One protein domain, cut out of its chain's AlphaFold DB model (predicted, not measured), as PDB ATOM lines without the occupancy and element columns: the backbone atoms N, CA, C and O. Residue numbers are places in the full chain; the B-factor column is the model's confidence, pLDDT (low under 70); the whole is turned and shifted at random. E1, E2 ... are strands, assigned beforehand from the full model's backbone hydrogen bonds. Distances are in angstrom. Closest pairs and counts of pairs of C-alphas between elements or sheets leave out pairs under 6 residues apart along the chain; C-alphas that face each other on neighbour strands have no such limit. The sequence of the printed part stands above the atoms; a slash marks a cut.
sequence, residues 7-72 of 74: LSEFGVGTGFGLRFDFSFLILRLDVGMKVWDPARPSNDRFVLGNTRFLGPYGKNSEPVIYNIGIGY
ATOM      1  N   LEU A   7     486.845 281.354 412.841       78.75
ATOM      2  CA  LEU A   7     488.037 281.025 412.051       78.75
ATOM      3  C   LEU A   7     488.339 279.519 412.021       78.75
ATOM      4  O   LEU A   7     488.908 279.028 411.053       78.75
ATOM      5  N   SER A   8     487.954 278.777 413.061       77.06
ATOM      6  CA  SER A   8     488.215 277.334 413.156       77.06
ATOM      7  C   SER A   8     487.244 276.473 412.344       77.06
ATOM      8  O   SER A   8     487.505 275.287 412.148       77.06
ATOM      9  N   GLU A   9     486.151 277.073 411.871       83.69
ATOM     10  CA  GLU A   9     485.117 276.449 411.040       83.69
ATOM     11  C   GLU A   9     485.368 276.666 409.536       83.69
ATOM     12  O   GLU A   9     484.593 276.203 408.701       83.69
ATOM     13  N   PHE A  10     486.457 277.347 409.169       87.19
ATOM     14  CA  PHE A  10     486.802 277.592 407.774       87.19
ATOM     15  C   PHE A  10     487.448 276.351 407.145       87.19
ATOM     16  O   PHE A  10     488.414 275.811 407.680       87.19
ATOM     17  N   GLY A  11     486.925 275.901 406.004       89.75
ATOM     18  CA  GLY A  11     487.536 274.854 405.185       89.75
ATOM     19  C   GLY A  11     488.490 275.447 404.156       89.75
ATOM     20  O   GLY A  11     488.198 276.483 403.563       89.75
ATOM     21  N   VAL A  12     489.623 274.785 403.924       91.19
ATOM     22  CA  VAL A  12     490.600 275.207 402.907       91.19
ATOM     23  C   VAL A  12     490.767 274.090 401.891       91.19
ATOM     24  O   VAL A  12     490.996 272.934 402.249       91.19
ATOM     25  N   GLY A  13     490.660 274.434 400.614       91.56
ATOM     26  CA  GLY A  13     490.898 273.533 399.493       91.56
ATOM     27  C   GLY A  13     491.993 274.066 398.581       91.56
ATOM     28  O   GLY A  13     492.301 275.256 398.584       91.56
ATOM     29  N   THR A  14     492.576 273.171 397.798       93.38
ATOM     30  CA  THR A  14     493.499 273.489 396.711       93.38
ATOM     31  C   THR A  14     493.058 272.757 395.449       93.38
ATOM     32  O   THR A  14     492.259 271.824 395.509       93.38
ATOM     33  N   GLY A  15     493.538 273.178 394.291       93.06
ATOM     34  CA  GLY A  15     493.155 272.557 393.038       93.06
ATOM     35  C   GLY A  15     494.001 273.032 391.876       93.06
ATOM     36  O   GLY A  15     494.739 274.011 391.977       93.06
ATOM     37  N   PHE A  16     493.877 272.314 390.770       94.94
ATOM     38  CA  PHE A  16     494.558 272.603 389.522       94.94
ATOM     39  C   PHE A  16     493.563 272.534 388.367       94.94
ATOM     40  O   PHE A  16     492.701 271.659 388.350       94.94
ATOM     41  N   GLY A  17     493.687 273.449 387.409       94.94
ATOM     42  CA  GLY A  17     492.783 273.546 386.271       94.94
ATOM     43  C   GLY A  17     493.535 273.775 384.971       94.94
ATOM     44  O   GLY A  17     494.484 274.558 384.918       94.94
ATOM     45  N   LEU A  18     493.090 273.099 383.916       96.25
ATOM     46  CA  LEU A  18     493.516 273.315 382.541       96.25
ATOM     47  C   LEU A  18     492.354 273.904 381.749       96.25
ATOM     48  O   LEU A  18     491.230 273.401 381.798       96.25
ATOM     49  N   ARG A  19     492.645 274.953 380.980       95.19
ATOM     50  CA  ARG A  19     491.690 275.596 380.082       95.19
ATOM     51  C   ARG A  19     492.235 275.570 378.663       95.19
ATOM     52  O   ARG A  19     493.310 276.104 378.407       95.19
ATOM     53  N   PHE A  20     491.457 274.997 377.757       95.06
ATOM     54  CA  PHE A  20     491.725 274.988 376.326       95.06
ATOM     55  C   PHE A  20     490.692 275.863 375.628       95.06
ATOM     56  O   PHE A  20     489.489 275.701 375.844       95.06
ATOM     57  N   ASP A  21     491.172 276.800 374.819       94.56
ATOM     58  CA  ASP A  21     490.342 277.764 374.104       94.56
ATOM     59  C   ASP A  21     490.402 277.449 372.605       94.56
ATOM     60  O   ASP A  21     491.444 277.611 371.967       94.56
ATOM     61  N   PHE A  22     489.311 276.909 372.065       91.88
ATOM     62  CA  PHE A  22     489.145 276.646 370.639       91.88
ATOM     63  C   PHE A  22     488.179 277.669 370.044       91.88
ATOM     64  O   PHE A  22     487.258 278.134 370.711       91.88
ATOM     65  N   SER A  23     488.306 277.945 368.745       90.56
ATOM     66  CA  SER A  23     487.511 278.976 368.059       90.56
ATOM     67  C   SER A  23     485.988 278.796 368.145       90.56
ATOM     68  O   SER A  23     485.252 279.741 367.902       90.56
ATOM     69  N   PHE A  24     485.507 277.590 368.454       90.56
ATOM     70  CA  PHE A  24     484.082 277.264 368.567       90.56
ATOM     71  C   PHE A  24     483.702 276.655 369.927       90.56
ATOM     72  O   PHE A  24     482.527 276.370 370.157       90.56
ATOM     73  N   LEU A  25     484.673 276.417 370.819       93.31
ATOM     74  CA  LEU A  25     484.458 275.685 372.065       93.31
ATOM     75  C   LEU A  25     485.534 276.002 373.109       93.31
ATOM     76  O   LEU A  25     486.720 275.981 372.811       93.31
ATOM     77  N   ILE A  26     485.133 276.172 374.366       94.12
ATOM     78  CA  ILE A  26     486.045 276.223 375.512       94.12
ATOM     79  C   ILE A  26     485.916 274.915 376.291       94.12
ATOM     80  O   ILE A  26     484.820 274.546 376.721       94.12
ATOM     81  N   LEU A  27     487.042 274.236 376.504       95.94
ATOM     82  CA  LEU A  27     487.125 273.027 377.320       95.94
ATOM     83  C   LEU A  27     487.876 273.327 378.617       95.94
ATOM     84  O   LEU A  27     488.948 273.936 378.610       95.94
ATOM     85  N   ARG A  28     487.327 272.860 379.737       96.44
ATOM     86  CA  ARG A  28     487.933 272.982 381.062       96.44
ATOM     87  C   ARG A  28     488.054 271.625 381.724       96.44
ATOM     88  O   ARG A  28     487.085 270.871 381.760       96.44
ATOM     89  N   LEU A  29     489.230 271.354 382.270       96.50
ATOM     90  CA  LEU A  29     489.508 270.194 383.104       96.50
ATOM     91  C   LEU A  29     490.011 270.711 384.444       96.50
ATOM     92  O   LEU A  29     491.135 271.196 384.529       96.50
ATOM     93  N   ASP A  30     489.177 270.623 385.473       95.50
ATOM     94  CA  ASP A  30     489.484 271.128 386.807       95.50
ATOM     95  C   ASP A  30     489.532 269.968 387.813       95.50
ATOM     96  O   ASP A  30     488.710 269.049 387.783       95.50
ATOM     97  N   VAL A  31     490.504 270.018 388.720       94.38
ATOM     98  CA  VAL A  31     490.734 269.035 389.781       94.38
ATOM     99  C   VAL A  31     490.795 269.764 391.118       94.38
ATOM    100  O   VAL A  31     491.617 270.658 391.304       94.38
ATOM    101  N   GLY A  32     489.932 269.382 392.056       92.69
ATOM    102  CA  GLY A  32     489.842 269.957 393.397       92.69
ATOM    103  C   GLY A  32     490.185 268.945 394.490       92.69
ATOM    104  O   GLY A  32     489.754 267.794 394.448       92.69
ATOM    105  N   MET A  33     490.942 269.388 395.491       92.88
ATOM    106  CA  MET A  33     491.392 268.611 396.646       92.88
ATOM    107  C   MET A  33     491.159 269.417 397.928       92.88
ATOM    108  O   MET A  33     491.344 270.635 397.961       92.88
ATOM    109  N   LYS A  34     490.783 268.757 399.023       90.75
ATOM    110  CA  LYS A  34     490.683 269.424 400.326       90.75
ATOM    111  C   LYS A  34     492.035 269.412 401.033       90.75
ATOM    112  O   LYS A  34     492.724 268.398 401.050       90.75
ATOM    113  N   VAL A  35     492.392 270.534 401.644       90.38
ATOM    114  CA  VAL A  35     493.608 270.673 402.457       90.38
ATOM    115  C   VAL A  35     493.250 270.641 403.939       90.38
ATOM    116  O   VAL A  35     493.906 269.954 404.720       90.38
ATOM    117  N   TRP A  36     492.185 271.350 404.315       89.25
ATOM    118  CA  TRP A  36     491.708 271.471 405.683       89.25
ATOM    119  C   TRP A  36     490.201 271.234 405.766       89.25
ATOM    120  O   TRP A  36     489.430 271.951 405.122       89.25
ATOM    121  N   ASP A  37     489.792 270.261 406.581       88.69
ATOM    122  CA  ASP A  37     488.391 269.937 406.846       88.69
ATOM    123  C   ASP A  37     488.031 270.225 408.323       88.69
ATOM    124  O   ASP A  37     488.463 269.500 409.226       88.69
ATOM    125  N   PRO A  38     487.243 271.281 408.604       87.00
ATOM    126  CA  PRO A  38     486.872 271.669 409.963       87.00
ATOM    127  C   PRO A  38     485.857 270.714 410.609       87.00
ATOM    128  O   PRO A  38     485.700 270.748 411.831       87.00
ATOM    129  N   ALA A  39     485.190 269.853 409.828       86.00
ATOM    130  CA  ALA A  39     484.248 268.861 410.344       86.00
ATOM    131  C   ALA A  39     484.952 267.675 411.026       86.00
ATOM    132  O   ALA A  39     484.310 266.908 411.749       86.00
ATOM    133  N   ARG A  40     486.268 267.516 410.826       84.44
ATOM    134  CA  ARG A  40     487.067 266.476 411.480       84.44
ATOM    135  C   ARG A  40     487.510 266.869 412.901       84.44
ATOM    136  O   ARG A  40     487.581 268.061 413.238       84.44
ATOM    137  N   PRO A  41     487.838 265.875 413.756       85.94
ATOM    138  CA  PRO A  41     488.438 266.126 415.065       85.94
ATOM    139  C   PRO A  41     489.667 267.029 414.947       85.94
ATOM    140  O   PRO A  41     490.402 266.938 413.972       85.94
ATOM    141  N   SER A  42     489.916 267.879 415.946       80.19
ATOM    142  CA  SER A  42     490.958 268.922 415.913       80.19
ATOM    143  C   SER A  42     492.354 268.441 415.498       80.19
ATOM    144  O   SER A  42     493.072 269.199 414.854       80.19
ATOM    145  N   ASN A  43     492.711 267.192 415.805       83.62
ATOM    146  CA  ASN A  43     493.997 266.588 415.443       83.62
ATOM    147  C   ASN A  43     494.073 266.010 414.015       83.62
ATOM    148  O   ASN A  43     495.163 265.648 413.590       83.62
ATOM    149  N   ASP A  44     492.956 265.907 413.288       83.75
ATOM    150  CA  ASP A  44     492.864 265.277 411.954       83.75
ATOM    151  C   ASP A  44     492.248 266.223 410.907       83.75
ATOM    152  O   ASP A  44     491.665 265.802 409.913       83.75
ATOM    153  N   ARG A  45     492.320 267.538 411.144       86.88
ATOM    154  CA  ARG A  45     491.735 268.538 410.236       86.88
ATOM    155  C   ARG A  45     492.567 268.773 408.984       86.88
ATOM    156  O   ARG A  45     492.013 269.182 407.970       86.88
ATOM    157  N   PHE A  46     493.875 268.519 409.024       87.81
ATOM    158  CA  PHE A  46     494.724 268.588 407.836       87.81
ATOM    159  C   PHE A  46     494.637 267.273 407.062       87.81
ATOM    160  O   PHE A  46     495.202 266.260 407.463       87.81
ATOM    161  N   VAL A  47     493.918 267.300 405.946       87.56
ATOM    162  CA  VAL A  47     493.461 266.091 405.248       87.56
ATOM    163  C   VAL A  47     494.129 265.863 403.897       87.56
ATOM    164  O   VAL A  47     493.833 264.875 403.229       87.56
ATOM    165  N   LEU A  48     495.073 266.725 403.504       84.81
ATOM    166  CA  LEU A  48     495.733 266.623 402.200       84.81
ATOM    167  C   LEU A  48     496.411 265.256 401.994       84.81
ATOM    168  O   LEU A  48     496.315 264.682 400.911       84.81
ATOM    169  N   GLY A  49     497.027 264.696 403.043       82.00
ATOM    170  CA  GLY A  49     497.650 263.365 403.011       82.00
ATOM    171  C   GLY A  49     496.661 262.197 402.892       82.00
ATOM    172  O   GLY A  49     497.049 261.105 402.486       82.00
ATOM    173  N   ASN A  50     495.377 262.430 403.176       82.69
ATOM    174  CA  ASN A  50     494.314 261.424 403.109       82.69
ATOM    175  C   ASN A  50     493.518 261.520 401.797       82.69
ATOM    176  O   ASN A  50     492.473 260.872 401.648       82.69
ATOM    177  N   THR A  51     493.999 262.330 400.853       83.81
ATOM    178  CA  THR A  51     493.342 262.538 399.567       83.81
ATOM    179  C   THR A  51     493.444 261.288 398.699       83.81
ATOM    180  O   THR A  51     494.523 260.719 398.527       83.81
ATOM    181  N   ARG A  52     492.321 260.858 398.114       82.19
ATOM    182  CA  ARG A  52     492.273 259.707 397.206       82.19
ATOM    183  C   ARG A  52     491.777 260.097 395.822       82.19
ATOM    184  O   ARG A  52     490.640 260.529 395.650       82.19
ATOM    185  N   PHE A  53     492.629 259.850 394.831       80.94
ATOM    186  CA  PHE A  53     492.332 260.056 393.411       80.94
ATOM    187  C   PHE A  53     491.364 259.009 392.838       80.94
ATOM    188  O   PHE A  53     490.682 259.292 391.857       80.94
ATOM    189  N   LEU A  54     491.299 257.818 393.451       75.25
ATOM    190  CA  LEU A  54     490.468 256.680 393.046       75.25
ATOM    191  C   LEU A  54     489.723 256.111 394.265       75.25
ATOM    192  O   LEU A  54     490.289 256.023 395.354       75.25
ATOM    193  N   GLY A  55     488.464 255.700 394.083       70.81
ATOM    194  CA  GLY A  55     487.633 255.136 395.158       70.81
ATOM    195  C   GLY A  55     487.184 256.175 396.203       70.81
ATOM    196  O   GLY A  55     487.587 256.075 397.363       70.81
ATOM    197  N   PRO A  56     486.342 257.158 395.820       66.62
ATOM    198  CA  PRO A  56     486.023 258.342 396.631       66.62
ATOM    199  C   PRO A  56     485.185 258.067 397.892       66.62
ATOM    200  O   PRO A  56     485.115 258.917 398.772       66.62
ATOM    201  N   TYR A  57     484.572 256.888 398.019       67.12
ATOM    202  CA  TYR A  57     483.647 256.555 399.114       67.12
ATOM    203  C   TYR A  57     484.321 255.888 400.331       67.12
ATOM    204  O   TYR A  57     483.696 255.127 401.067       67.12
ATOM    205  N   GLY A  58     485.617 256.131 400.547       70.44
ATOM    206  CA  GLY A  58     486.346 255.602 401.703       70.44
ATOM    207  C   GLY A  58     486.015 256.356 402.995       70.44
ATOM    208  O   GLY A  58     486.069 257.577 403.026       70.44
ATOM    209  N   LYS A  59     485.753 255.633 404.095       65.62
ATOM    210  CA  LYS A  59     485.323 256.192 405.399       65.62
ATOM    211  C   LYS A  59     486.261 257.259 405.998       65.62
ATOM    212  O   LYS A  59     485.800 258.087 406.770       65.62
ATOM    213  N   ASN A  60     487.545 257.253 405.628       69.38
ATOM    214  CA  ASN A  60     488.555 258.216 406.095       69.38
ATOM    215  C   ASN A  60     489.244 258.964 404.942       69.38
ATOM    216  O   ASN A  60     490.300 259.563 405.146       69.38
ATOM    217  N   SER A  61     488.698 258.899 403.733       74.44
ATOM    218  CA  SER A  61     489.349 259.396 402.523       74.44
ATOM    219  C   SER A  61     488.698 260.677 402.048       74.44
ATOM    220  O   SER A  61     487.477 260.741 401.954       74.44
ATOM    221  N   GLU A  62     489.512 261.674 401.714       84.38
ATOM    222  CA  GLU A  62     488.993 262.865 401.053       84.38
ATOM    223  C   GLU A  62     488.962 262.628 399.543       84.38
ATOM    224  O   GLU A  62     490.006 262.330 398.950       84.38
ATOM    225  N   PRO A  63     487.786 262.707 398.906       84.06
ATOM    226  CA  PRO A  63     487.680 262.477 397.479       84.06
ATOM    227  C   PRO A  63     488.293 263.644 396.706       84.06
ATOM    228  O   PRO A  63     488.065 264.813 397.023       84.06
ATOM    229  N   VAL A  64     489.031 263.316 395.649       89.50
ATOM    230  CA  VAL A  64     489.384 264.297 394.621       89.50
ATOM    231  C   VAL A  64     488.151 264.576 393.771       89.50
ATOM    232  O   VAL A  64     487.493 263.652 393.292       89.50
ATOM    233  N   ILE A  65     487.835 265.854 393.589       90.62
ATOM    234  CA  ILE A  65     486.720 266.298 392.758       90.62
ATOM    235  C   ILE A  65     487.247 266.579 391.358       90.62
ATOM    236  O   ILE A  65     488.094 267.449 391.180       90.62
ATOM    237  N   TYR A  66     486.722 265.863 390.372       92.00
ATOM    238  CA  TYR A  66     487.017 266.100 388.963       92.00
ATOM    239  C   TYR A  66     485.843 266.825 388.321       92.00
ATOM    240  O   TYR A  66     484.693 266.417 388.491       92.00
ATOM    241  N   ASN A  67     486.129 267.885 387.577       93.12
ATOM    242  CA  ASN A  67     485.133 268.648 386.847       93.12
ATOM    243  C   ASN A  67     485.566 268.806 385.387       93.12
ATOM    244  O   ASN A  67     486.714 269.144 385.095       93.12
ATOM    245  N   ILE A  68     484.627 268.548 384.479       94.81
ATOM    246  CA  ILE A  68     484.797 268.718 383.041       94.81
ATOM    247  C   ILE A  68     483.753 269.731 382.586       94.81
ATOM    248  O   ILE A  68     482.551 269.472 382.652       94.81
ATOM    249  N   GLY A  69     484.221 270.888 382.133       93.94
ATOM    250  CA  GLY A  69     483.382 271.967 381.629       93.94
ATOM    251  C   GLY A  69     483.488 272.089 380.115       93.94
ATOM    252  O   GLY A  69     484.590 272.091 379.570       93.94
ATOM    253  N   ILE A  70     482.345 272.236 379.447       94.12
ATOM    254  CA  ILE A  70     482.244 272.493 378.008       94.12
ATOM    255  C   ILE A  70     481.405 273.762 377.838       94.12
ATOM    256  O   ILE A  70     480.297 273.836 378.365       94.12
ATOM    257  N   GLY A  71     481.937 274.770 377.146       92.62
ATOM    258  CA  GLY A  71     481.266 276.056 376.945       92.62
ATOM    259  C   GLY A  71     481.450 276.614 375.538       92.62
ATOM    260  O   GLY A  71     482.356 276.207 374.817       92.62
ATOM    261  N   TYR A  72     480.598 277.564 375.159       90.75
ATOM    262  CA  TYR A  72     480.705 278.279 373.886       90.75
ATOM    263  C   TYR A  72     481.435 279.619 374.072       90.75
ATOM    264  O   TYR A  72     481.159 280.305 375.060       90.75
TER     265      TYR A  72
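This is residues 7 to 72 of the 74 residues of an uncharacterized protein of Cyclobacteriaceae bacterium (UniProt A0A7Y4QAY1). One long, narrow, twisted sheet makes the body: E1 and E2 form a long hairpin, and the shorter E3 runs beside E2. At the end away from the tight E1 to E2 turn, a long looping stretch, residues 37 to 64, leads back to E3. The printed part has 66 residues, with no named helix and three named strands along the chain, E1, E2 and E3, in sheet order E1 - E2 - E3, antiparallel throughout. The class is all strand, though 30 of the 66 residues are in named strands. The whole is loose, with a radius of gyration of the C-alphas of 15.1 A, and flat, spanning 49 by 29 by 14 A.

Find C-alpha 12 at (490.600, 275.207, 402.907); from there E1, residues 12 to 22, runs 32.3 A. Look next at C-alpha 25, at (484.458, 275.685, 372.065), where E2, residues 25 to 36, begins its 34.6 A. E3, residues 65 to 71, covers 19.4 A and ends at C-alpha 71, at (481.266, 276.056, 376.945).

Begin with the inner strand, E2. The hairpin E1 and E2 is antiparallel at 170 degrees; look for N 18 and O 29, within hydrogen-bond range at 2.8 A. The hairpin E2 and E3 is antiparallel at 158 degrees, with N 30 and O 67 within range at 2.9 A. E1 and E3 are edge strands, and the three strands form a meander, each the antiparallel neighbour of the one before.

The C-alphas of Ser 23 and Asn 43 are the two farthest apart, at 49.4 A. The printed part has no cut. The link from E2 to E3 is long, with 28 residues; within it, residues 51 to 52 pair with residues 62 to 63, parallel. The model's pLDDT is under 70 at residues 56 to 57 and 59 to 60.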